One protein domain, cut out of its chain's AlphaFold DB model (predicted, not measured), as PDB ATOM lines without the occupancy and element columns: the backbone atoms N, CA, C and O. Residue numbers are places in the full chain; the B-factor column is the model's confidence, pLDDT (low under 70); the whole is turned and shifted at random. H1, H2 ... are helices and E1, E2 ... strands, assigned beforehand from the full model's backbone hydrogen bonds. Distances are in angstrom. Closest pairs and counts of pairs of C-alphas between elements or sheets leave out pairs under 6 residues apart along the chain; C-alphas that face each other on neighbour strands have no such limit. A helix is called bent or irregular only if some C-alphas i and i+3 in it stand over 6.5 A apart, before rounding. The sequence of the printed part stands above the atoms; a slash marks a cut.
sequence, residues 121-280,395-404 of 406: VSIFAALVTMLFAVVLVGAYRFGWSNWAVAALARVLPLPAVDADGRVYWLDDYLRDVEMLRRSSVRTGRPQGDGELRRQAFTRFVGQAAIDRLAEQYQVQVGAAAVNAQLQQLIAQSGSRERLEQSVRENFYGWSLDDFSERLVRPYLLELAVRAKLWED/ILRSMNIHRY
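AT A GLANCE: This is residues 121 to 280 and 395 to 404 of the 406 residues of the protein "Putative PPIC-type PPIASE domain protein" of Parcubacteria group bacterium Gr01-1014_31 (UniProt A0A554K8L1). A small three-stranded sheet has the long helix H4 over one face, and H3 packs steeply tilted on the first part of H4, residues 193 to 201. Beyond H4, helices H5, H6 and H7 form a loose three-sided frame joined to H4 through H7, while at the other end of the domain H1 reaches out as an arm whose residues 121 to 131 stick out. The printed part has 170 residues, with eight named helices and three named strands in the order H1 H2 E1 E2 H3 H4 H5 H6 H7 H8 E3; the sheet runs E2 E1 E3, all antiparallel, and the class is mostly helix. It is only just loose, close to compact, with a radius of gyration of the C-alphas of 19.1 A and spans of 61 by 41 by 38 A.

IN THESE COORDINATES: Start at the sheet: E1 is residues 159 to 163, 10.9 A long, E2 residues 166 to 169 and E3 residues 401 to 403. Find C-alpha 193 at (314.488, -21.001, -23.478); from there H4 runs 35.0 A to residue 216. H3 is residues 170 to 186, 24.4 A, and H2 residues 147 to 155. H1 begins at C-alpha 121, (294.537, -14.588, 9.765), and runs 30.2 A to residue 142. H5 is residues 223 to 237, 20.6 A, H6 residues 240 to 250, H7 residues 256 to 276, 27.9 A, and H8 residues 395 to 398. H7 is only just irregular, with C-alphas 262 and 265 6.6 A apart, and has a kink of 30 degrees near residue 263.

HOW THE PARTS SIT: In hairpin E1 and E2, N 168 and O 161 are 2.8 A apart; between E1 and E3, N 162 and O 402 are 2.9 A apart, both within hydrogen-bond range. H4 is on the sheet at a height of 9.3 A. H3 only grazes the sheet. H3 and H4 touch at a steep tilt of 58 degrees, closest at C-alphas 177 and 196, 5.6 A. H4 touches H7, closest at C-alphas 214 and 273, 5.9 A, and H8, closest at C-alphas 209 and 396, 6.1 A. H5 touches H7, closest at C-alphas 226 and 265, 6.1 A; H5 and H6 touch only at the corner, closest at C-alphas 234 and 240, 5.3 A. H2 touches H3, closest at C-alphas 153 and 171, 5.0 A, and H1, closest at C-alphas 135 and 149, 6.1 A. Every O i to N i+4 pair is within hydrogen-bond range in H1, H3, H4, H5 and H6, with 4 of 5 in H2 and 15 of 17 in H7; H8 is too short for such a pair.

THE WHOLE: The C-alphas of Val 121 and Trp 278 are the two farthest apart, 65.0 A. Residues 281 to 394 are not printed, and C-alphas 280 and 395 are 16.2 A apart across this cut. Of the links that are printed whole, none is long. The mean pLDDT of the printed part is 86.0; look for values under 70 at residues 250 to 253.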
ATOM      1  N   VAL A 121     295.079 -14.837  11.106       88.31
ATOM      2  CA  VAL A 121     294.537 -14.588   9.765       88.31
ATOM      3  C   VAL A 121     295.314 -13.476   9.058       88.31
ATOM      4  O   VAL A 121     295.638 -13.634   7.885       88.31
ATOM      5  N   SER A 122     295.677 -12.387   9.748       86.31
ATOM      6  CA  SER A 122     296.461 -11.300   9.148       86.31
ATOM      7  C   SER A 122     297.887 -11.727   8.807       86.31
ATOM      8  O   SER A 122     298.388 -11.371   7.745       86.31
ATOM      9  N   ILE A 123     298.534 -12.520   9.669       91.75
ATOM     10  CA  ILE A 123     299.867 -13.078   9.394       91.75
ATOM     11  C   ILE A 123     299.803 -14.027   8.198       91.75
ATOM     12  O   ILE A 123     300.632 -13.935   7.296       91.75
ATOM     13  N   PHE A 124     298.797 -14.903   8.152       92.31
ATOM     14  CA  PHE A 124     298.595 -15.796   7.016       92.31
ATOM     15  C   PHE A 124     298.373 -15.013   5.717       92.31
ATOM     16  O   PHE A 124     299.030 -15.298   4.719       92.31
ATOM     17  N   ALA A 125     297.523 -13.983   5.736       91.44
ATOM     18  CA  ALA A 125     297.304 -13.117   4.582       91.44
ATOM     19  C   ALA A 125     298.604 -12.429   4.127       91.44
ATOM     20  O   ALA A 125     298.918 -12.469   2.942       91.44
ATOM     21  N   ALA A 126     299.397 -11.879   5.053       92.69
ATOM     22  CA  ALA A 126     300.673 -11.237   4.735       92.69
ATOM     23  C   ALA A 126     301.690 -12.211   4.115       92.69
ATOM     24  O   ALA A 126     302.356 -11.865   3.141       92.69
ATOM     25  N   LEU A 127     301.778 -13.442   4.631       93.12
ATOM     26  CA  LEU A 127     302.640 -14.487   4.071       93.12
ATOM     27  C   LEU A 127     302.192 -14.905   2.670       93.12
ATOM     28  O   LEU A 127     303.030 -15.076   1.786       93.12
ATOM     29  N   VAL A 128     300.881 -15.028   2.446       90.69
ATOM     30  CA  VAL A 128     300.332 -15.304   1.114       90.69
ATOM     31  C   VAL A 128     300.670 -14.154   0.167       90.69
ATOM     32  O   VAL A 128     301.226 -14.401  -0.897       90.69
ATOM     33  N   THR A 129     300.443 -12.897   0.549       90.94
ATOM     34  CA  THR A 129     300.808 -11.737  -0.280       90.94
ATOM     35  C   THR A 129     302.305 -11.698  -0.590       90.94
ATOM     36  O   THR A 129     302.682 -11.454  -1.735       90.94
ATOM     37  N   MET A 130     303.164 -11.992   0.389       93.25
ATOM     38  CA  MET A 130     304.612 -12.078   0.184       93.25
ATOM     39  C   MET A 130     304.974 -13.191  -0.807       93.25
ATOM     40  O   MET A 130     305.774 -12.961  -1.710       93.25
ATOM     41  N   LEU A 131     304.361 -14.372  -0.693       91.25
ATOM     42  CA  LEU A 131     304.570 -15.468  -1.641       91.25
ATOM     43  C   LEU A 131     304.146 -15.066  -3.060       91.25
ATOM     44  O   LEU A 131     304.891 -15.301  -4.008       91.25
ATOM     45  N   PHE A 132     302.992 -14.413  -3.206       89.25
ATOM     46  CA  PHE A 132     302.530 -13.876  -4.488       89.25
ATOM     47  C   PHE A 132     303.523 -12.858  -5.063       89.25
ATOM     48  O   PHE A 132     303.855 -12.937  -6.244       89.25
ATOM     49  N   ALA A 133     304.057 -11.955  -4.234       88.69
ATOM     50  CA  ALA A 133     305.074 -10.993  -4.649       88.69
ATOM     51  C   ALA A 133     306.373 -11.682  -5.101       88.69
ATOM     52  O   ALA A 133     306.937 -11.303  -6.124       88.69
ATOM     53  N   VAL A 134     306.821 -12.732  -4.404       91.19
ATOM     54  CA  VAL A 134     307.999 -13.524  -4.801       91.19
ATOM     55  C   VAL A 134     307.769 -14.224  -6.137       91.19
ATOM     56  O   VAL A 134     308.644 -14.180  -6.997       91.19
ATOM     57  N   VAL A 135     306.601 -14.836  -6.344       88.31
ATOM     58  CA  VAL A 135     306.255 -15.478  -7.623       88.31
ATOM     59  C   VAL A 135     306.203 -14.443  -8.750       88.31
ATOM     60  O   VAL A 135     306.729 -14.704  -9.829       88.31
ATOM     61  N   LEU A 136     305.642 -13.258  -8.494       86.81
ATOM     62  CA  LEU A 136     305.573 -12.159  -9.457       86.81
ATOM     63  C   LEU A 136     306.972 -11.651  -9.839       86.81
ATOM     64  O   LEU A 136     307.299 -11.563 -11.020       86.81
ATOM     65  N   VAL A 137     307.829 -11.379  -8.853       87.75
ATOM     66  CA  VAL A 137     309.221 -10.967  -9.092       87.75
ATOM     67  C   VAL A 137     309.994 -12.083  -9.797       87.75
ATOM     68  O   VAL A 137     310.708 -11.816 -10.758       87.75
ATOM     69  N   GLY A 138     309.819 -13.336  -9.381       85.31
ATOM     70  CA  GLY A 138     310.394 -14.509 -10.036       85.31
ATOM     71  C   GLY A 138     310.019 -14.598 -11.515       85.31
ATOM     72  O   GLY A 138     310.887 -14.814 -12.362       85.31
ATOM     73  N   ALA A 139     308.745 -14.368 -11.838       85.00
ATOM     74  CA  ALA A 139     308.250 -14.364 -13.209       85.00
ATOM     75  C   ALA A 139     308.911 -13.255 -14.039       85.00
ATOM     76  O   ALA A 139     309.563 -13.555 -15.032       85.00
ATOM     77  N   TYR A 140     308.813 -11.994 -13.613       85.75
ATOM     78  CA  TYR A 140     309.257 -10.846 -14.415       85.75
ATOM     79  C   TYR A 140     310.773 -10.628 -14.416       85.75
ATOM     80  O   TYR A 140     311.354 -10.277 -15.440       85.75
ATOM     81  N   ARG A 141     311.440 -10.835 -13.277       84.88
ATOM     82  CA  ARG A 141     312.864 -10.512 -13.113       84.88
ATOM     83  C   ARG A 141     313.791 -11.692 -13.384       84.88
ATOM     84  O   ARG A 141     314.939 -11.466 -13.777       84.88
ATOM     85  N   PHE A 142     313.321 -12.915 -13.138       81.88
ATOM     86  CA  PHE A 142     314.130 -14.136 -13.194       81.88
ATOM     87  C   PHE A 142     313.647 -15.156 -14.227       81.88
ATOM     88  O   PHE A 142     314.253 -16.219 -14.350       81.88
ATOM     89  N   GLY A 143     312.584 -14.872 -14.983       78.06
ATOM     90  CA  GLY A 143     312.164 -15.778 -16.046       78.06
ATOM     91  C   GLY A 143     311.374 -16.996 -15.581       78.06
ATOM     92  O   GLY A 143     311.217 -17.929 -16.370       78.06
ATOM     93  N   TRP A 144     310.892 -17.047 -14.335       81.50
ATOM     94  CA  TRP A 144     310.230 -18.250 -13.822       81.50
ATOM     95  C   TRP A 144     309.000 -18.614 -14.666       81.50
ATOM     96  O   TRP A 144     308.127 -17.787 -14.907       81.50
ATOM     97  N   SER A 145     308.931 -19.871 -15.102       76.94
ATOM     98  CA  SER A 145     307.841 -20.434 -15.918       76.94
ATOM     99  C   SER A 145     307.223 -21.686 -15.277       76.94
ATOM    100  O   SER A 145     306.677 -22.556 -15.949       76.94
ATOM    101  N   ASN A 146     307.328 -21.791 -13.950       83.12
ATOM    102  CA  ASN A 146     306.818 -22.925 -13.186       83.12
ATOM    103  C   ASN A 146     305.282 -22.896 -13.040       83.12
ATOM    104  O   ASN A 146     304.602 -21.933 -13.404       83.12
ATOM    105  N   TRP A 147     304.730 -23.967 -12.462       81.38
ATOM    106  CA  TRP A 147     303.287 -24.109 -12.264       81.38
ATOM    107  C   TRP A 147     302.676 -22.977 -11.420       81.38
ATOM    108  O   TRP A 147     301.527 -22.614 -11.655       81.38
ATOM    109  N   ALA A 148     303.428 -22.411 -10.468       86.56
ATOM    110  CA  ALA A 148     302.952 -21.334  -9.602       86.56
ATOM    111  C   ALA A 148     302.777 -20.028 -10.387       86.56
ATOM    112  O   ALA A 148     301.755 -19.361 -10.236       86.56
ATOM    113  N   VAL A 149     303.717 -19.704 -11.282       85.56
ATOM    114  CA  VAL A 149     303.589 -18.560 -12.197       85.56
ATOM    115  C   VAL A 149     302.406 -18.758 -13.148       85.56
ATOM    116  O   VAL A 149     301.610 -17.842 -13.320       85.56
ATOM    117  N   ALA A 150     302.233 -19.960 -13.707       83.56
ATOM    118  CA  ALA A 150     301.092 -20.259 -14.576       83.56
ATOM    119  C   ALA A 150     299.745 -20.167 -13.835       83.56
ATOM    120  O   ALA A 150     298.775 -19.644 -14.372       83.56
ATOM    121  N   ALA A 151     299.667 -20.650 -12.591       85.56
ATOM    122  CA  ALA A 151     298.465 -20.523 -11.769       85.56
ATOM    123  C   ALA A 151     298.154 -19.054 -11.447       85.56
ATOM    124  O   ALA A 151     296.998 -18.643 -11.518       85.56
ATOM    125  N   LEU A 152     299.188 -18.265 -11.145       86.81
ATOM    126  CA  LEU A 152     299.053 -16.842 -10.866       86.81
ATOM    127  C   LEU A 152     298.563 -16.061 -12.093       86.81
ATOM    128  O   LEU A 152     297.622 -15.280 -11.974       86.81
ATOM    129  N   ALA A 153     299.149 -16.312 -13.266       86.75
ATOM    130  CA  ALA A 153     298.814 -15.623 -14.515       86.75
ATOM    131  C   ALA A 153     297.397 -15.937 -15.033       86.75
ATOM    132  O   ALA A 153     296.823 -15.135 -15.759       86.75
ATOM    133  N   ARG A 154     296.808 -17.077 -14.646       85.00
ATOM    134  CA  ARG A 154     295.407 -17.412 -14.971       85.00
ATOM    135  C   ARG A 154     294.390 -16.610 -14.169       85.00
ATOM    136  O   ARG A 154     293.258 -16.450 -14.609       85.00
ATOM    137  N   VAL A 155     294.762 -16.192 -12.960       86.81
ATOM    138  CA  VAL A 155     293.863 -15.480 -12.039       86.81
ATOM    139  C   VAL A 155     294.077 -13.975 -12.134       86.81
ATOM    140  O   VAL A 155     293.115 -13.214 -12.074       86.81
ATOM    141  N   LEU A 156     295.331 -13.542 -12.276       86.44
ATOM    142  CA  LEU A 156     295.690 -12.139 -12.408       86.44
ATOM    143  C   LEU A 156     296.030 -11.810 -13.867       86.44
ATOM    144  O   LEU A 156     296.918 -12.454 -14.428       86.44
ATOM    145  N   PRO A 157     295.395 -10.784 -14.463       87.06
ATOM    146  CA  PRO A 157     295.695 -10.327 -15.815       87.06
ATOM    147  C   PRO A 157     297.038  -9.581 -15.819       87.06
ATOM    148  O   PRO A 157     297.115  -8.359 -15.709       87.06
ATOM    149  N   LEU A 158     298.122 -10.348 -15.862       89.75
ATOM    150  CA  LEU A 158     299.493  -9.850 -15.838       89.75
ATOM    151  C   LEU A 158     299.958  -9.544 -17.273       89.75
ATOM    152  O   LEU A 158     299.875 -10.440 -18.112       89.75
ATOM    153  N   PRO A 159     300.440  -8.331 -17.598       90.81
ATOM    154  CA  PRO A 159     300.849  -7.981 -18.960       90.81
ATOM    155  C   PRO A 159     302.161  -8.675 -19.352       90.81
ATOM    156  O   PRO A 159     303.115  -8.698 -18.572       90.81
ATOM    157  N   ALA A 160     302.244  -9.219 -20.564       89.69
ATOM    158  CA  ALA A 160     303.485  -9.756 -21.133       89.69
ATOM    159  C   ALA A 160     304.021  -8.905 -22.280       89.69
ATOM    160  O   ALA A 160     305.219  -8.610 -22.313       89.69
ATOM    161  N   VAL A 161     303.141  -8.510 -23.195       89.62
ATOM    162  CA  VAL A 161     303.463  -7.685 -24.361       89.62
ATOM    163  C   VAL A 161     302.422  -6.586 -24.454       89.62
ATOM    164  O   VAL A 161     301.238  -6.868 -24.315       89.62
ATOM    165  N   ASP A 162     302.856  -5.358 -24.688       89.62
ATOM    166  CA  ASP A 162     301.985  -4.266 -25.117       89.62
ATOM    167  C   ASP A 162     302.453  -3.814 -26.499       89.62
ATOM    168  O   ASP A 162     303.633  -3.514 -26.694       89.62
ATOM    169  N   ALA A 163     301.540  -3.842 -27.463       88.44
ATOM    170  CA  ALA A 163     301.765  -3.365 -28.816       88.44
ATOM    171  C   ALA A 163     300.670  -2.350 -29.172       88.44
ATOM    172  O   ALA A 163     299.514  -2.719 -29.369       88.44
ATOM    173  N   ASP A 164     301.044  -1.071 -29.242       84.88
ATOM    174  CA  ASP A 164     300.167   0.061 -29.579       84.88
ATOM    175  C   ASP A 164     298.916   0.166 -28.673       84.88
ATOM    176  O   ASP A 164     297.810   0.455 -29.129       84.88
ATOM    177  N   GLY A 165     299.072  -0.115 -27.370       83.88
ATOM    178  CA  GLY A 165     297.995  -0.074 -26.373       83.88
ATOM    179  C   GLY A 165     297.193  -1.375 -26.256       83.88
ATOM    180  O   GLY A 165     296.295  -1.473 -25.413       83.88
ATOM    181  N   ARG A 166     297.503  -2.393 -27.073       86.75
ATOM    182  CA  ARG A 166     296.921  -3.738 -26.969       86.75
ATOM    183  C   ARG A 166     297.801  -4.618 -26.092       86.75
ATOM    184  O   ARG A 166     298.906  -5.002 -26.472       86.75
ATOM    185  N   VAL A 167     297.267  -4.976 -24.928       89.31
ATOM    186  CA  VAL A 167     297.957  -5.816 -23.945       89.31
ATOM    187  C   VAL A 167     297.673  -7.296 -24.200       89.31
ATOM    188  O   VAL A 167     296.528  -7.742 -24.141       89.31
ATOM    189  N   TYR A 168     298.737  -8.069 -24.403       88.62
ATOM    190  CA  TYR A 168     298.727  -9.529 -24.403       88.62
ATOM    191  C   TYR A 168     299.201 -10.053 -23.046       88.62
ATOM    192  O   TYR A 168     300.229  -9.625 -22.509       88.62
ATOM    193  N   TRP A 169     298.444 -10.994 -22.485       90.38
ATOM    194  CA  TRP A 169     298.633 -11.473 -21.118       90.38
ATOM    195  C   TRP A 169     299.753 -12.510 -20.987       90.38
ATOM    196  O   TRP A 169     300.041 -13.294 -21.894       90.38
ATOM    197  N   LEU A 170     300.356 -12.561 -19.799       89.44
ATOM    198  CA  LEU A 170     301.442 -13.473 -19.448       89.44
ATOM    199  C   LEU A 170     301.040 -14.942 -19.535       89.44
ATOM    200  O   LEU A 170     301.864 -15.772 -19.906       89.44
ATOM    201  N   ASP A 171     299.785 -15.268 -19.245       87.19
ATOM    202  CA  ASP A 171     299.263 -16.629 -19.381       87.19
ATOM    203  C   ASP A 171     299.292 -17.099 -20.845       87.19
ATOM    204  O   ASP A 171     299.771 -18.195 -21.138       87.19
ATOM    205  N   ASP A 172     298.876 -16.245 -21.786       87.12
ATOM    206  CA  ASP A 172     298.947 -16.546 -23.218       87.12
ATOM    207  C   ASP A 172     300.383 -16.647 -23.717       87.12
ATOM    208  O   ASP A 172     300.710 -17.584 -24.449       87.12
ATOM    209  N   TYR A 173     301.253 -15.746 -23.261       88.94
ATOM    210  CA  TYR A 173     302.671 -15.783 -23.595       88.94
ATOM    211  C   TYR A 173     303.351 -17.072 -23.122       88.94
ATOM    212  O   TYR A 173     304.000 -17.762 -23.908       88.94
ATOM    213  N   LEU A 174     303.176 -17.448 -21.852       87.25
ATOM    214  CA  LEU A 174     303.777 -18.665 -21.301       87.25
ATOM    215  C   LEU A 174     303.227 -19.931 -21.967       87.25
ATOM    216  O   LEU A 174     303.983 -20.886 -22.170       87.25
ATOM    217  N   ARG A 175     301.940 -19.939 -22.343       84.00
ATOM    218  CA  ARG A 175     301.351 -21.018 -23.146       84.00
ATOM    219  C   ARG A 175     302.020 -21.146 -24.513       84.00
ATOM    220  O   ARG A 175     302.306 -22.273 -24.916       84.00
ATOM    221  N   ASP A 176     302.295 -20.038 -25.203       84.56
ATOM    222  CA  ASP A 176     302.950 -20.084 -26.517       84.56
ATOM    223  C   ASP A 176     304.421 -20.522 -26.414       84.56
ATOM    224  O   ASP A 176     304.874 -21.366 -27.187       84.56
ATOM    225  N   VAL A 177     305.150 -20.069 -25.387       87.56
ATOM    226  CA  VAL A 177     306.523 -20.538 -25.109       87.56
ATOM    227  C   VAL A 177     306.559 -22.047 -24.863       87.56
ATOM    228  O   VAL A 177     307.417 -22.751 -25.398       87.56
ATOM    229  N   GLU A 178     305.625 -22.571 -24.071       83.75
ATOM    230  CA  GLU A 178     305.524 -24.011 -23.821       83.75
ATOM    231  C   GLU A 178     305.113 -24.787 -25.085       83.75
ATOM    232  O   GLU A 178     305.626 -25.884 -25.331       83.75
ATOM    233  N   MET A 179     304.245 -24.211 -25.927       77.88
ATOM    234  CA  MET A 179     303.890 -24.775 -27.235       77.88
ATOM    235  C   MET A 179     305.126 -24.907 -28.130       77.88
ATOM    236  O   MET A 179     305.404 -25.995 -28.650       77.88
ATOM    237  N   LEU A 180     305.921 -23.842 -28.238       81.81
ATOM    238  CA  LEU A 180     307.176 -23.843 -28.982       81.81
ATOM    239  C   LEU A 180     308.171 -24.855 -28.400       81.81
ATOM    240  O   LEU A 180     308.748 -25.643 -29.156       81.81
ATOM    241  N   ARG A 181     308.301 -24.926 -27.067       85.56
ATOM    242  CA  ARG A 181     309.184 -25.886 -26.387       85.56
ATOM    243  C   ARG A 181     308.843 -27.320 -26.775       85.56
ATOM    244  O   ARG A 181     309.716 -28.054 -27.240       85.56
ATOM    245  N   ARG A 182     307.573 -27.712 -26.660       80.06
ATOM    246  CA  ARG A 182     307.114 -29.064 -27.023       80.06
ATOM    247  C   ARG A 182     307.310 -29.363 -28.507       80.06
ATOM    248  O   ARG A 182     307.676 -30.485 -28.855       80.06
ATOM    249  N   SER A 183     307.105 -28.369 -29.374       72.62
ATOM    250  CA  SER A 183     307.332 -28.516 -30.816       72.62
ATOM    251  C   SER A 183     308.810 -28.765 -31.154       72.62
ATOM    252  O   SER A 183     309.115 -29.624 -31.984       72.62
ATOM    253  N   SER A 184     309.728 -28.087 -30.457       78.62
ATOM    254  CA  SER A 184     311.177 -28.221 -30.650       78.62
ATOM    255  C   SER A 184     311.687 -29.618 -30.262       78.62
ATOM    256  O   SER A 184     312.497 -30.217 -30.966       78.62
ATOM    257  N   VAL A 185     311.125 -30.201 -29.198       80.31
ATOM    258  CA  VAL A 185     311.458 -31.565 -28.753       80.31
ATOM    259  C   VAL A 185     310.937 -32.610 -29.745       80.31
ATOM    260  O   VAL A 185     311.664 -33.539 -30.087       80.31
ATOM    261  N   ARG A 186     309.711 -32.448 -30.266       71.75
ATOM    262  CA  ARG A 186     309.115 -33.397 -31.229       71.75
ATOM    263  C   ARG A 186     309.861 -33.436 -32.564       71.75
ATOM    264  O   ARG A 186     309.968 -34.496 -33.167       71.75
ATOM    265  N   THR A 187     310.370 -32.296 -33.023       74.25
ATOM    266  CA  THR A 187     311.153 -32.203 -34.267       74.25
ATOM    267  C   THR A 187     312.614 -32.630 -34.092       74.25
ATOM    268  O   THR A 187     313.386 -32.562 -35.047       74.25
ATOM    269  N   GLY A 188     313.008 -33.074 -32.890       77.56
ATOM    270  CA  GLY A 188     314.378 -33.487 -32.581       77.56
ATOM    271  C   GLY A 188     315.380 -32.330 -32.552       77.56
ATOM    272  O   GLY A 188     316.583 -32.563 -32.630       77.56
ATOM    273  N   ARG A 189     314.905 -31.080 -32.462       77.62
ATOM    274  CA  ARG A 189     315.728 -29.862 -32.449       77.62
ATOM    275  C   ARG A 189     315.357 -28.994 -31.245       77.62
ATOM    276  O   ARG A 189     314.702 -27.967 -31.427       77.62
ATOM    277  N   PRO A 190     315.732 -29.397 -30.016       80.69
ATOM    278  CA  PRO A 190     315.442 -28.614 -28.823       80.69
ATOM    279  C   PRO A 190     316.080 -27.226 -28.933       80.69
ATOM    280  O   PRO A 190     317.260 -27.098 -29.257       80.69
ATOM    281  N   GLN A 191     315.291 -26.186 -28.674       82.25
ATOM    282  CA  GLN A 191     315.753 -24.798 -28.687       82.25
ATOM    283  C   GLN A 191     315.938 -24.270 -27.261       82.25
ATOM    284  O   GLN A 191     315.276 -24.723 -26.324       82.25
ATOM    285  N   GLY A 192     316.843 -23.303 -27.095       85.56
ATOM    286  CA  GLY A 192     317.073 -22.644 -25.809       85.56
ATOM    287  C   GLY A 192     315.868 -21.811 -25.358       85.56
ATOM    288  O   GLY A 192     315.153 -21.245 -26.182       85.56
ATOM    289  N   ASP A 193     315.661 -21.689 -24.044       84.25
ATOM    290  CA  ASP A 193     314.488 -21.001 -23.478       84.25
ATOM    291  C   ASP A 193     314.352 -19.543 -23.946       84.25
ATOM    292  O   ASP A 193     313.262 -19.086 -24.283       84.25
ATOM    293  N   GLY A 194     315.472 -18.821 -24.032       85.12
ATOM    294  CA  GLY A 194     315.485 -17.443 -24.527       85.12
ATOM    295  C   GLY A 194     315.045 -17.316 -25.989       85.12
ATOM    296  O   GLY A 194     314.415 -16.327 -26.350       85.12
ATOM    297  N   GLU A 195     315.324 -18.326 -26.813       86.12
ATOM    298  CA  GLU A 195     314.951 -18.343 -28.227       86.12
ATOM    299  C   GLU A 195     313.459 -18.643 -28.408       86.12
ATOM    300  O   GLU A 195     312.768 -17.957 -29.155       86.12
ATOM    301  N   LEU A 196     312.929 -19.593 -27.634       86.50
ATOM    302  CA  LEU A 196     311.495 -19.895 -27.593       86.50
ATOM    303  C   LEU A 196     310.675 -18.675 -27.145       86.50
ATOM    304  O   LEU A 196     309.646 -18.356 -27.733       86.50
ATOM    305  N   ARG A 197     311.159 -17.961 -26.123       87.44
ATOM    306  CA  ARG A 197     310.576 -16.704 -25.629       87.44
ATOM    307  C   ARG A 197     310.586 -15.599 -26.673       87.44
ATOM    308  O   ARG A 197     309.574 -14.930 -26.861       87.44
ATOM    309  N   ARG A 198     311.708 -15.435 -27.378       86.94
ATOM    310  CA  ARG A 198     311.825 -14.487 -28.492       86.94
ATOM    311  C   ARG A 198     310.810 -14.813 -29.586       86.94
ATOM    312  O   ARG A 198     310.062 -13.932 -29.980       86.94
ATOM    313  N   GLN A 199     310.718 -16.071 -30.005       85.31
ATOM    314  CA  GLN A 199     309.761 -16.496 -31.031       85.31
ATOM    315  C   GLN A 199     308.302 -16.287 -30.607       85.31
ATOM    316  O   GLN A 199     307.511 -15.792 -31.408       85.31
ATOM    317  N   ALA A 200     307.949 -16.609 -29.359       87.75
ATOM    318  CA  ALA A 200     306.616 -16.335 -28.825       87.75
ATOM    319  C   ALA A 200     306.316 -14.830 -28.850       87.75
ATOM    320  O   ALA A 200     305.274 -14.408 -29.342       87.75
ATOM    321  N   PHE A 201     307.256 -14.006 -28.384       88.50
ATOM    322  CA  PHE A 201     307.133 -12.551 -28.411       88.50
ATOM    323  C   PHE A 201     306.902 -12.017 -29.835       88.50
ATOM    324  O   PHE A 201     305.946 -11.279 -30.069       88.50
ATOM    325  N   THR A 202     307.720 -12.457 -30.795       87.12
ATOM    326  CA  THR A 202     307.618 -12.102 -32.217       87.12
ATOM    327  C   THR A 202     306.243 -12.455 -32.794       87.12
ATOM    328  O   THR A 202     305.676 -11.664 -33.545       87.12
ATOM    329  N   ARG A 203     305.649 -13.593 -32.406       84.94
ATOM    330  CA  ARG A 203     304.288 -13.965 -32.832       84.94
ATOM    331  C   ARG A 203     303.223 -12.994 -32.336       84.94
ATOM    332  O   ARG A 203     302.381 -12.586 -33.129       84.94
ATOM    333  N   PHE A 204     303.270 -12.591 -31.065       87.81
ATOM    334  CA  PHE A 204     302.300 -11.628 -30.523       87.81
ATOM    335  C   PHE A 204     302.423 -10.256 -31.184       87.81
ATOM    336  O   PHE A 204     301.410  -9.656 -31.529       87.81
ATOM    337  N   VAL A 205     303.650  -9.789 -31.430       89.38
ATOM    338  CA  VAL A 205     303.886  -8.543 -32.178       89.38
ATOM    339  C   VAL A 205     303.355  -8.651 -33.610       89.38
ATOM    340  O   VAL A 205     302.711  -7.725 -34.098       89.38
ATOM    341  N   GLY A 206     303.583  -9.784 -34.282       86.00
ATOM    342  CA  GLY A 206     303.039 -10.041 -35.615       86.00
ATOM    343  C   GLY A 206     301.515 -10.046 -35.640       86.00
ATOM    344  O   GLY A 206     300.914  -9.431 -36.516       86.00
ATOM    345  N   GLN A 207     300.884 -10.666 -34.644       85.00
ATOM    346  CA  GLN A 207     299.432 -10.663 -34.524       85.00
ATOM    347  C   GLN A 207     298.877  -9.259 -34.260       85.00
ATOM    348  O   GLN A 207     297.912  -8.867 -34.911       85.00
ATOM    349  N   ALA A 208     299.525  -8.470 -33.400       89.75
ATOM    350  CA  ALA A 208     299.154  -7.073 -33.176       89.75
ATOM    351  C   ALA A 208     299.236  -6.241 -34.463       89.75
ATOM    352  O   ALA A 208     298.350  -5.436 -34.742       89.75
ATOM    353  N   ALA A 209     300.267  -6.476 -35.278       89.56
ATOM    354  CA  ALA A 209     300.434  -5.807 -36.560       89.56
ATOM    355  C   ALA A 209     299.304  -6.153 -37.545       89.56
ATOM    356  O   ALA A 209     298.772  -5.259 -38.201       89.56
ATOM    357  N   ILE A 210     298.911  -7.430 -37.623       86.56
ATOM    358  CA  ILE A 210     297.792  -7.882 -38.465       86.56
ATOM    359  C   ILE A 210     296.469  -7.299 -37.960       86.56
ATOM    360  O   ILE A 210     295.680  -6.812 -38.767       86.56
ATOM    361  N   ASP A 211     296.238  -7.295 -36.646       88.38
ATOM    362  CA  ASP A 211     295.038  -6.703 -36.046       88.38
ATOM    363  C   ASP A 211     294.944  -5.206 -36.374       88.38
ATOM    364  O   ASP A 211     293.895  -4.726 -36.805       88.38
ATOM    365  N   ARG A 212     296.053  -4.471 -36.236       90.31
ATOM    366  CA  ARG A 212     296.137  -3.042 -36.565       90.31
ATOM    367  C   ARG A 212     295.881  -2.781 -38.046       90.31
ATOM    368  O   ARG A 212     295.177  -1.842 -38.412       90.31
ATOM    369  N   LEU A 213     296.437  -3.633 -38.901       90.12
ATOM    370  CA  LEU A 213     296.219  -3.568 -40.337       90.12
ATOM    371  C   LEU A 213     294.746  -3.832 -40.682       90.12
ATOM    372  O   LEU A 213     294.163  -3.114 -41.492       90.12
ATOM    373  N   ALA A 214     294.117  -4.807 -40.029       90.81
ATOM    374  CA  ALA A 214     292.703  -5.101 -40.210       90.81
ATOM    375  C   ALA A 214     291.798  -3.946 -39.770       90.81
ATOM    376  O   ALA A 214     290.841  -3.635 -40.478       90.81
ATOM    377  N   GLU A 215     292.119  -3.258 -38.669       91.12
ATOM    378  CA  GLU A 215     291.425  -2.024 -38.278       91.12
ATOM    379  C   GLU A 215     291.518  -0.948 -39.360       91.12
ATOM    380  O   GLU A 215     290.509  -0.325 -39.691       91.12
ATOM    381  N   GLN A 216     292.709  -0.744 -39.933       90.94
ATOM    382  CA  GLN A 216     292.925   0.268 -40.966       90.94
ATOM    383  C   GLN A 216     292.079  -0.004 -42.217       90.94
ATOM    384  O   GLN A 216     291.482   0.920 -42.766       90.94
ATOM    385  N   TYR A 217     291.995  -1.266 -42.643       91.81
ATOM    386  CA  TYR A 217     291.145  -1.681 -43.762       91.81
ATOM    387  C   TYR A 217     289.679  -1.921 -43.359       91.81
ATOM    388  O   TYR A 217     288.885  -2.364 -44.187       91.81
ATOM    389  N   GLN A 218     289.309  -1.631 -42.104       92.75
ATOM    390  CA  GLN A 218     287.962  -1.811 -41.549       92.75
ATOM    391  C   GLN A 218     287.422  -3.242 -41.722       92.75
ATOM    392  O   GLN A 218     286.227  -3.469 -41.920       92.75
ATOM    393  N   VAL A 219     288.315  -4.227 -41.640       91.94
ATOM    394  CA  VAL A 219     288.011  -5.646 -41.802       91.94
ATOM    395  C   VAL A 219     287.731  -6.273 -40.444       91.94
ATOM    396  O   VAL A 219     288.517  -6.156 -39.506       91.94
ATOM    397  N   GLN A 220     286.624  -7.008 -40.350       88.75
ATOM    398  CA  GLN A 220     286.280  -7.780 -39.161       88.75
ATOM    399  C   GLN A 220     285.901  -9.206 -39.545       88.75
ATOM    400  O   GLN A 220     285.097  -9.438 -40.446       88.75
ATOM    401  N   VAL A 221     286.446 -10.173 -38.812       88.06
ATOM    402  CA  VAL A 221     286.032 -11.575 -38.907       88.06
ATOM    403  C   VAL A 221     285.048 -11.852 -37.778       88.06
ATOM    404  O   VAL A 221     285.406 -11.809 -36.600       88.06
ATOM    405  N   GLY A 222     283.788 -12.099 -38.127       89.00
ATOM    406  CA  GLY A 222     282.753 -12.503 -37.176       89.00
ATOM    407  C   GLY A 222     282.756 -14.010 -36.915       89.00
ATOM    408  O   GLY A 222     283.307 -14.790 -37.694       89.00
ATOM    409  N   ALA A 223     282.060 -14.439 -35.859       89.56
ATOM    410  CA  ALA A 223     281.896 -15.859 -35.534       89.56
ATOM    411  C   ALA A 223     281.284 -16.672 -36.694       89.56
ATOM    412  O   ALA A 223     281.614 -17.840 -36.870       89.56
ATOM    413  N   ALA A 224     280.439 -16.055 -37.529       91.19
ATOM    414  CA  ALA A 224     279.844 -16.706 -38.696       91.19
ATOM    415  C   ALA A 224     280.890 -17.158 -39.732       91.19
ATOM    416  O   ALA A 224     280.815 -18.284 -40.218       91.19
ATOM    417  N   ALA A 225     281.888 -16.317 -40.028       90.50
ATOM    418  CA  ALA A 225     282.954 -16.650 -40.975       90.50
ATOM    419  C   ALA A 225     283.853 -17.772 -40.435       90.50
ATOM    420  O   ALA A 225     284.175 -18.716 -41.156       90.50
ATOM    421  N   VAL A 226     284.189 -17.713 -39.142       89.81
ATOM    422  CA  VAL A 226     284.950 -18.770 -38.458       89.81
ATOM    423  C   VAL A 226     284.183 -20.091 -38.481       89.81
ATOM    424  O   VAL A 226     284.741 -21.119 -38.856       89.81
ATOM    425  N   ASN A 227     282.889 -20.066 -38.152       92.00
ATOM    426  CA  ASN A 227     282.040 -21.254 -38.173       92.00
ATOM    427  C   ASN A 227     281.921 -21.848 -39.578       92.00
ATOM    428  O   ASN A 227     282.006 -23.064 -39.719       92.00
ATOM    429  N   ALA A 228     281.761 -21.021 -40.615       91.88
ATOM    430  CA  ALA A 228     281.720 -21.488 -41.999       91.88
ATOM    431  C   ALA A 228     283.027 -22.195 -42.394       91.88
ATOM    432  O   ALA A 228     282.993 -23.311 -42.918       91.88
ATOM    433  N   GLN A 229     284.175 -21.600 -42.055       87.19
ATOM    434  CA  GLN A 229     285.478 -22.215 -42.294       87.19
ATOM    435  C   GLN A 229     285.641 -23.524 -41.509       87.19
ATOM    436  O   GLN A 229     286.130 -24.517 -42.047       87.19
ATOM    437  N   LEU A 230     285.195 -23.563 -40.253       87.31
ATOM    438  CA  LEU A 230     285.245 -24.767 -39.431       87.31
ATOM    439  C   LEU A 230     284.369 -25.884 -40.014       87.31
ATOM    440  O   LEU A 230     284.810 -27.028 -40.067       87.31
ATOM    441  N   GLN A 231     283.171 -25.567 -40.510       90.25
ATOM    442  CA  GLN A 231     282.303 -26.539 -41.186       90.25
ATOM    443  C   GLN A 231     282.953 -27.102 -42.451       90.25
ATOM    444  O   GLN A 231     282.888 -28.307 -42.689       90.25
ATOM    445  N   GLN A 232     283.646 -26.267 -43.228       88.06
ATOM    446  CA  GLN A 232     284.411 -26.734 -44.381       88.06
ATOM    447  C   GLN A 232     285.539 -27.690 -43.963       88.06
ATOM    448  O   GLN A 232     285.718 -28.735 -44.587       88.06
ATOM    449  N   LEU A 233     286.267 -27.383 -42.886       82.81
ATOM    450  CA  LEU A 233     287.306 -28.269 -42.352       82.81
ATOM    451  C   LEU A 233     286.728 -29.586 -41.812       82.81
ATOM    452  O   LEU A 233     287.329 -30.638 -42.017       82.81
ATOM    453  N   ILE A 234     285.552 -29.547 -41.178       86.88
ATOM    454  CA  ILE A 234     284.823 -30.740 -40.719       86.88
ATOM    455  C   ILE A 234     284.379 -31.599 -41.909       86.88
ATOM    456  O   ILE A 234     284.503 -32.822 -41.870       86.88
ATOM    457  N   ALA A 235     283.886 -30.980 -42.984       88.62
ATOM    458  CA  ALA A 235     283.519 -31.694 -44.202       88.62
ATOM    459  C   ALA A 235     284.745 -32.358 -44.854       88.62
ATOM    460  O   ALA A 235     284.657 -33.495 -45.314       88.62
ATOM    461  N   GLN A 236     285.903 -31.688 -44.829       81.75
ATOM    462  CA  GLN A 236     287.168 -32.221 -45.348       81.75
ATOM    463  C   GLN A 236     287.766 -33.333 -44.469       81.75
ATOM    464  O   GLN A 236     288.326 -34.290 -45.001       81.75
ATOM    465  N   SER A 237     287.636 -33.255 -43.139       79.06
ATOM    466  CA  SER A 237     288.043 -34.328 -42.211       79.06
ATOM    467  C   SER A 237     287.028 -35.481 -42.146       79.06
ATOM    468  O   SER A 237     287.315 -36.569 -41.636       79.06
ATOM    469  N   GLY A 238     285.810 -35.238 -42.627       87.88
ATOM    470  CA  GLY A 238     284.669 -36.145 -42.632       87.88
ATOM    471  C   GLY A 238     283.891 -36.235 -41.313       87.88
ATOM    472  O   GLY A 238     282.798 -36.793 -41.324       87.88
ATOM    473  N   SER A 239     284.414 -35.746 -40.181       90.75
ATOM    474  CA  SER A 239     283.645 -35.592 -38.933       90.75
ATOM    475  C   SER A 239     284.306 -34.599 -37.972       90.75
ATOM    476  O   SER A 239     285.516 -34.342 -38.048       90.75
ATOM    477  N   ARG A 240     283.514 -34.055 -37.038       90.38
ATOM    478  CA  ARG A 240     284.001 -33.117 -36.017       90.38
ATOM    479  C   ARG A 240     285.022 -33.774 -35.097       90.38
ATOM    480  O   ARG A 240     286.054 -33.178 -34.821       90.38
ATOM    481  N   GLU A 241     284.784 -35.017 -34.696       90.38
ATOM    482  CA  GLU A 241     285.654 -35.784 -33.799       90.38
ATOM    483  C   GLU A 241     287.017 -36.044 -34.444       90.38
ATOM    484  O   GLU A 241     288.048 -35.929 -33.787       90.38
ATOM    485  N   ARG A 242     287.045 -36.342 -35.751       87.81
ATOM    486  CA  ARG A 242     288.308 -36.510 -36.483       87.81
ATOM    487  C   ARG A 242     289.072 -35.204 -36.609       87.81
ATOM    488  O   ARG A 242     290.301 -35.219 -36.525       87.81
ATOM    489  N   LEU A 243     288.368 -34.086 -36.804       85.25
ATOM    490  CA  LEU A 243     289.005 -32.773 -36.792       85.25
ATOM    491  C   LEU A 243     289.545 -32.458 -35.396       85.25
ATOM    492  O   LEU A 243     290.704 -32.095 -35.290       85.25
ATOM    493  N   GLU A 244     288.765 -32.665 -34.336       87.31
ATOM    494  CA  GLU A 244     289.193 -32.503 -32.939       87.31
ATOM    495  C   GLU A 244     290.430 -33.331 -32.617       87.31
ATOM    496  O   GLU A 244     291.377 -32.823 -32.021       87.31
ATOM    497  N   GLN A 245     290.448 -34.594 -33.038       85.25
ATOM    498  CA  GLN A 245     291.595 -35.470 -32.866       85.25
ATOM    499  C   GLN A 245     292.800 -34.958 -33.659       85.25
ATOM    500  O   GLN A 245     293.878 -34.821 -33.092       85.25
ATOM    501  N   SER A 246     292.611 -34.586 -34.927       75.50
ATOM    502  CA  SER A 246     293.676 -34.019 -35.764       75.50
ATOM    503  C   SER A 246     294.205 -32.701 -35.201       75.50
ATOM    504  O   SER A 246     295.403 -32.449 -35.259       75.50
ATOM    505  N   VAL A 247     293.334 -31.860 -34.643       79.81
ATOM    506  CA  VAL A 247     293.696 -30.606 -33.982       79.81
ATOM    507  C   VAL A 247     294.487 -30.900 -32.715       79.81
ATOM    508  O   VAL A 247     295.565 -30.354 -32.510       79.81
ATOM    509  N   ARG A 248     294.033 -31.850 -31.903       81.50
ATOM    510  CA  ARG A 248     294.739 -32.269 -30.694       81.50
ATOM    511  C   ARG A 248     296.116 -32.865 -31.004       81.50
ATOM    512  O   ARG A 248     297.081 -32.552 -30.309       81.50
ATOM    513  N   GLU A 249     296.217 -33.696 -32.035       72.12
ATOM    514  CA  GLU A 249     297.450 -34.381 -32.437       72.12
ATOM    515  C   GLU A 249     298.437 -33.430 -33.132       72.12
ATOM    516  O   GLU A 249     299.605 -33.350 -32.736       72.12
ATOM    517  N   ASN A 250     297.972 -32.661 -34.122       66.00
ATOM    518  CA  ASN A 250     298.825 -31.807 -34.956       66.00
ATOM    519  C   ASN A 250     299.036 -30.405 -34.366       66.00
ATOM    520  O   ASN A 250     300.100 -29.815 -34.556       66.00
ATOM    521  N   PHE A 251     298.066 -29.891 -33.607       65.88
ATOM    522  CA  PHE A 251     298.067 -28.547 -33.022       65.88
ATOM    523  C   PHE A 251     298.098 -28.601 -31.487       65.88
ATOM    524  O   PHE A 251     297.413 -27.865 -30.787       65.88
ATOM    525  N   TYR A 252     298.983 -29.445 -30.950       65.44
ATOM    526  CA  TYR A 252     299.509 -29.311 -29.581       65.44
ATOM    527  C   TYR A 252     298.482 -29.473 -28.448       65.44
ATOM    528  O   TYR A 252     298.656 -28.914 -27.365       65.44
ATOM    529  N   GLY A 253     297.446 -30.281 -28.660       69.38
ATOM    530  CA  GLY A 253     296.425 -30.550 -27.653       69.38
ATOM    531  C   GLY A 253     295.297 -29.521 -27.604       69.38
ATOM    532  O   GLY A 253     294.499 -29.571 -26.670       69.38
ATOM    533  N   TRP A 254     295.240 -28.596 -28.566       76.75
ATOM    534  CA  TRP A 254     294.211 -27.562 -28.628       76.75
ATOM    535  C   TRP A 254     292.804 -28.143 -28.736       76.75
ATOM    536  O   TRP A 254     292.575 -29.190 -29.354       76.75
ATOM    537  N   SER A 255     291.856 -27.439 -28.121       86.44
ATOM    538  CA  SER A 255     290.441 -27.615 -28.428       86.44
ATOM    539  C   SER A 255     290.127 -27.023 -29.811       86.44
ATOM    540  O   SER A 255     290.925 -26.265 -30.367       86.44
ATOM    541  N   LEU A 256     288.958 -27.343 -30.379       84.25
ATOM    542  CA  LEU A 256     288.514 -26.644 -31.593       84.25
ATOM    543  C   LEU A 256     288.328 -25.149 -31.364       84.25
ATOM    544  O   LEU A 256     288.519 -24.383 -32.304       84.25
ATOM    545  N   ASP A 257     287.981 -24.737 -30.147       87.38
ATOM    546  CA  ASP A 257     287.786 -23.329 -29.820       87.38
ATOM    547  C   ASP A 257     289.135 -22.597 -29.821       87.38
ATOM    548  O   ASP A 257     289.286 -21.581 -30.496       87.38
ATOM    549  N   ASP A 258     290.157 -23.178 -29.181       81.38
ATOM    550  CA  ASP A 258     291.527 -22.650 -29.224       81.38
ATOM    551  C   ASP A 258     292.055 -22.582 -30.658       81.38
ATOM    552  O   ASP A 258     292.639 -21.581 -31.064       81.38
ATOM    553  N   PHE A 259     291.829 -23.637 -31.442       80.25
ATOM    554  CA  PHE A 259     292.200 -23.675 -32.853       80.25
ATOM    555  C   PHE A 259     291.486 -22.588 -33.663       80.25
ATOM    556  O   PHE A 259     292.103 -21.930 -34.503       80.25
ATOM    557  N   SER A 260     290.206 -22.361 -33.380       84.44
ATOM    558  CA  SER A 260     289.406 -21.352 -34.065       84.44
ATOM    559  C   SER A 260     289.891 -19.939 -33.750       84.44
ATOM    560  O   SER A 260     290.104 -19.154 -34.669       84.44
ATOM    561  N   GLU A 261     290.134 -19.622 -32.479       81.94
ATOM    562  CA  GLU A 261     290.547 -18.277 -32.060       81.94
ATOM    563  C   GLU A 261     292.018 -17.977 -32.356       81.94
ATOM    564  O   GLU A 261     292.362 -16.849 -32.710       81.94
ATOM    565  N   ARG A 262     292.905 -18.971 -32.234       76.44
ATOM    566  CA  ARG A 262     294.359 -18.758 -32.323       76.44
ATOM    567  C   ARG A 262     294.932 -18.990 -33.716       76.44
ATOM    568  O   ARG A 262     296.037 -18.535 -33.980       76.44
ATOM    569  N   LEU A 263     294.221 -19.703 -34.593       77.75
ATOM    570  CA  LEU A 263     294.707 -20.005 -35.942       77.75
ATOM    571  C   LEU A 263     293.701 -19.632 -37.028       77.75
ATOM    572  O   LEU A 263     294.057 -18.910 -37.955       77.75
ATOM    573  N   VAL A 264     292.447 -20.080 -36.920       83.38
ATOM    574  CA  VAL A 264     291.461 -19.858 -37.991       83.38
ATOM    575  C   VAL A 264     291.086 -18.383 -38.109       83.38
ATOM    576  O   VAL A 264     291.159 -17.830 -39.202       83.38
ATOM    577  N   ARG A 265     290.709 -17.725 -37.009       86.19
ATOM    578  CA  ARG A 265     290.329 -16.306 -37.010       86.19
ATOM    579  C   ARG A 265     291.465 -15.412 -37.538       86.19
ATOM    580  O   ARG A 265     291.174 -14.644 -38.454       86.19
ATOM    581  N   PRO A 266     292.713 -15.488 -37.030       80.31
ATOM    582  CA  PRO A 266     293.813 -14.666 -37.539       80.31
ATOM    583  C   PRO A 266     294.095 -14.911 -39.024       80.31
ATOM    584  O   PRO A 266     294.277 -13.958 -39.776       80.31
ATOM    585  N   TYR A 267     294.030 -16.168 -39.473       81.50
ATOM    586  CA  TYR A 267     294.182 -16.511 -40.886       81.50
ATOM    587  C   TYR A 267     293.085 -15.888 -41.762       81.50
ATOM    588  O   TYR A 267     293.372 -15.289 -42.797       81.50
ATOM    589  N   LEU A 268     291.819 -15.981 -41.343       85.69
ATOM    590  CA  LEU A 268     290.706 -15.348 -42.057       85.69
ATOM    591  C   LEU A 268     290.833 -13.823 -42.078       85.69
ATOM    592  O   LEU A 268     290.452 -13.195 -43.063       85.69
ATOM    593  N   LEU A 269     291.369 -13.233 -41.008       87.81
ATOM    594  CA  LEU A 269     291.592 -11.795 -40.913       87.81
ATOM    595  C   LEU A 269     292.645 -11.356 -41.932       87.81
ATOM    596  O   LEU A 269     292.400 -10.428 -42.699       87.81
ATOM    597  N   GLU A 270     293.765 -12.079 -42.007       84.00
ATOM    598  CA  GLU A 270     294.801 -11.858 -43.017       84.00
ATOM    599  C   GLU A 270     294.235 -11.974 -44.439       84.00
ATOM    600  O   GLU A 270     294.436 -11.077 -45.260       84.00
ATOM    601  N   LEU A 271     293.491 -13.045 -44.736       86.25
ATOM    602  CA  LEU A 271     292.869 -13.231 -46.050       86.25
ATOM    603  C   LEU A 271     291.931 -12.078 -46.413       86.25
ATOM    604  O   LEU A 271     291.953 -11.599 -47.547       86.25
ATOM    605  N   ALA A 272     291.122 -11.624 -45.460       91.31
ATOM    606  CA  ALA A 272     290.178 -10.543 -45.683       91.31
ATOM    607  C   ALA A 272     290.884  -9.189 -45.890       91.31
ATOM    608  O   ALA A 272     290.478  -8.419 -46.759       91.31
ATOM    609  N   VAL A 273     291.989  -8.926 -45.184       91.88
ATOM    610  CA  VAL A 273     292.847  -7.758 -45.452       91.88
ATOM    611  C   VAL A 273     293.467  -7.841 -46.845       91.88
ATOM    612  O   VAL A 273     293.405  -6.880 -47.606       91.88
ATOM    613  N   ARG A 274     294.019  -8.996 -47.226       90.81
ATOM    614  CA  ARG A 274     294.586  -9.195 -48.569       90.81
ATOM    615  C   ARG A 274     293.541  -8.998 -49.666       90.81
ATOM    616  O   ARG A 274     293.864  -8.434 -50.704       90.81
ATOM    617  N   ALA A 275     292.299  -9.420 -49.439       92.12
ATOM    618  CA  ALA A 275     291.205  -9.157 -50.369       92.12
ATOM    619  C   ALA A 275     290.970  -7.647 -50.547       92.12
ATOM    620  O   ALA A 275     290.814  -7.186 -51.676       92.12
ATOM    621  N   LYS A 276     291.042  -6.864 -49.463       94.31
ATOM    622  CA  LYS A 276     290.910  -5.401 -49.518       94.31
ATOM    623  C   LYS A 276     292.034  -4.689 -50.264       94.31
ATOM    624  O   LYS A 276     291.780  -3.637 -50.839       94.31
ATOM    625  N   LEU A 277     293.226  -5.276 -50.359       93.31
ATOM    626  CA  LEU A 277     294.318  -4.698 -51.154       93.31
ATOM    627  C   LEU A 277     293.998  -4.609 -52.653       93.31
ATOM    628  O   LEU A 277     294.566  -3.772 -53.341       93.31
ATOM    629  N   TRP A 278     293.069  -5.415 -53.171       93.69
ATOM    630  CA  TRP A 278     292.622  -5.286 -54.564       93.69
ATOM    631  C   TRP A 278     291.794  -4.023 -54.818       93.69
ATOM    632  O   TRP A 278     291.730  -3.554 -55.955       93.69
ATOM    633  N   GLU A 279     291.182  -3.469 -53.772       94.31
ATOM    634  CA  GLU A 279     290.403  -2.229 -53.816       94.31
ATOM    635  C   GLU A 279     291.274  -0.993 -53.516       94.31
ATOM    636  O   GLU A 279     290.835   0.131 -53.749       94.31
ATOM    637  N   ASP A 280     292.502  -1.184 -53.020       93.69
ATOM    638  CA  ASP A 280     293.391  -0.118 -52.548       93.69
ATOM    639  C   ASP A 280     294.243   0.478 -53.690       93.69
ATOM    640  O   ASP A 280     295.130  -0.202 -54.223       93.69
ATOM    641  N   ILE A 395     303.516  -0.658 -40.706       89.44
ATOM    642  CA  ILE A 395     302.799  -0.731 -39.424       89.44
ATOM    643  C   ILE A 395     303.755  -1.104 -38.289       89.44
ATOM    644  O   ILE A 395     303.823  -0.406 -37.278       89.44
ATOM    645  N   LEU A 396     304.566  -2.150 -38.471       86.06
ATOM    646  CA  LEU A 396     305.567  -2.564 -37.486       86.06
ATOM    647  C   LEU A 396     306.626  -1.481 -37.212       86.06
ATOM    648  O   LEU A 396     307.258  -1.496 -36.153       86.06
ATOM    649  N   ARG A 397     306.858  -0.551 -38.149       86.12
ATOM    650  CA  ARG A 397     307.736   0.609 -37.935       86.12
ATOM    651  C   ARG A 397     307.089   1.680 -37.071       86.12
ATOM    652  O   ARG A 397     307.790   2.264 -36.253       86.12
ATOM    653  N   SER A 398     305.787   1.907 -37.223       88.44
ATOM    654  CA  SER A 398     305.053   2.910 -36.447       88.44
ATOM    655  C   SER A 398     304.569   2.429 -35.076       88.44
ATOM    656  O   SER A 398     304.221   3.259 -34.244       88.44
ATOM    657  N   MET A 399     304.510   1.116 -34.831       88.00
ATOM    658  CA  MET A 399     303.987   0.572 -33.573       88.00
ATOM    659  C   MET A 399     304.912   0.838 -32.380       88.00
ATOM    660  O   MET A 399     306.118   0.592 -32.438       88.00
ATOM    661  N   ASN A 400     304.311   1.243 -31.259       88.56
ATOM    662  CA  ASN A 400     304.988   1.305 -29.969       88.56
ATOM    663  C   ASN A 400     304.922  -0.067 -29.288       88.56
ATOM    664  O   ASN A 400     303.828  -0.574 -29.046       88.56
ATOM    665  N   ILE A 401     306.070  -0.683 -29.002       87.50
ATOM    666  CA  ILE A 401     306.136  -2.063 -28.502       87.50
ATOM    667  C   ILE A 401     306.895  -2.092 -27.179       87.50
ATOM    668  O   ILE A 401     308.078  -1.747 -27.124       87.50
ATOM    669  N   HIS A 402     306.233  -2.588 -26.134       86.75
ATOM    670  CA  HIS A 402     306.812  -2.802 -24.811       86.75
ATOM    671  C   HIS A 402     306.794  -4.282 -24.457       86.75
ATOM    672  O   HIS A 402     305.771  -4.967 -24.545       86.75
ATOM    673  N   ARG A 403     307.945  -4.786 -24.009       86.19
ATOM    674  CA  ARG A 403     308.067  -6.147 -23.487       86.19
ATOM    675  C   ARG A 403     308.167  -6.118 -21.973       86.19
ATOM    676  O   ARG A 403     309.165  -5.643 -21.433       86.19
ATOM    677  N   TYR A 404     307.172  -6.696 -21.310       86.50
ATOM    678  CA  TYR A 404     307.188  -6.921 -19.866       86.50
ATOM    679  C   TYR A 404     307.676  -8.327 -19.532       86.50
ATOM    680  O   TYR A 404     308.381  -8.522 -18.548       86.50
TER     681      TYR A 404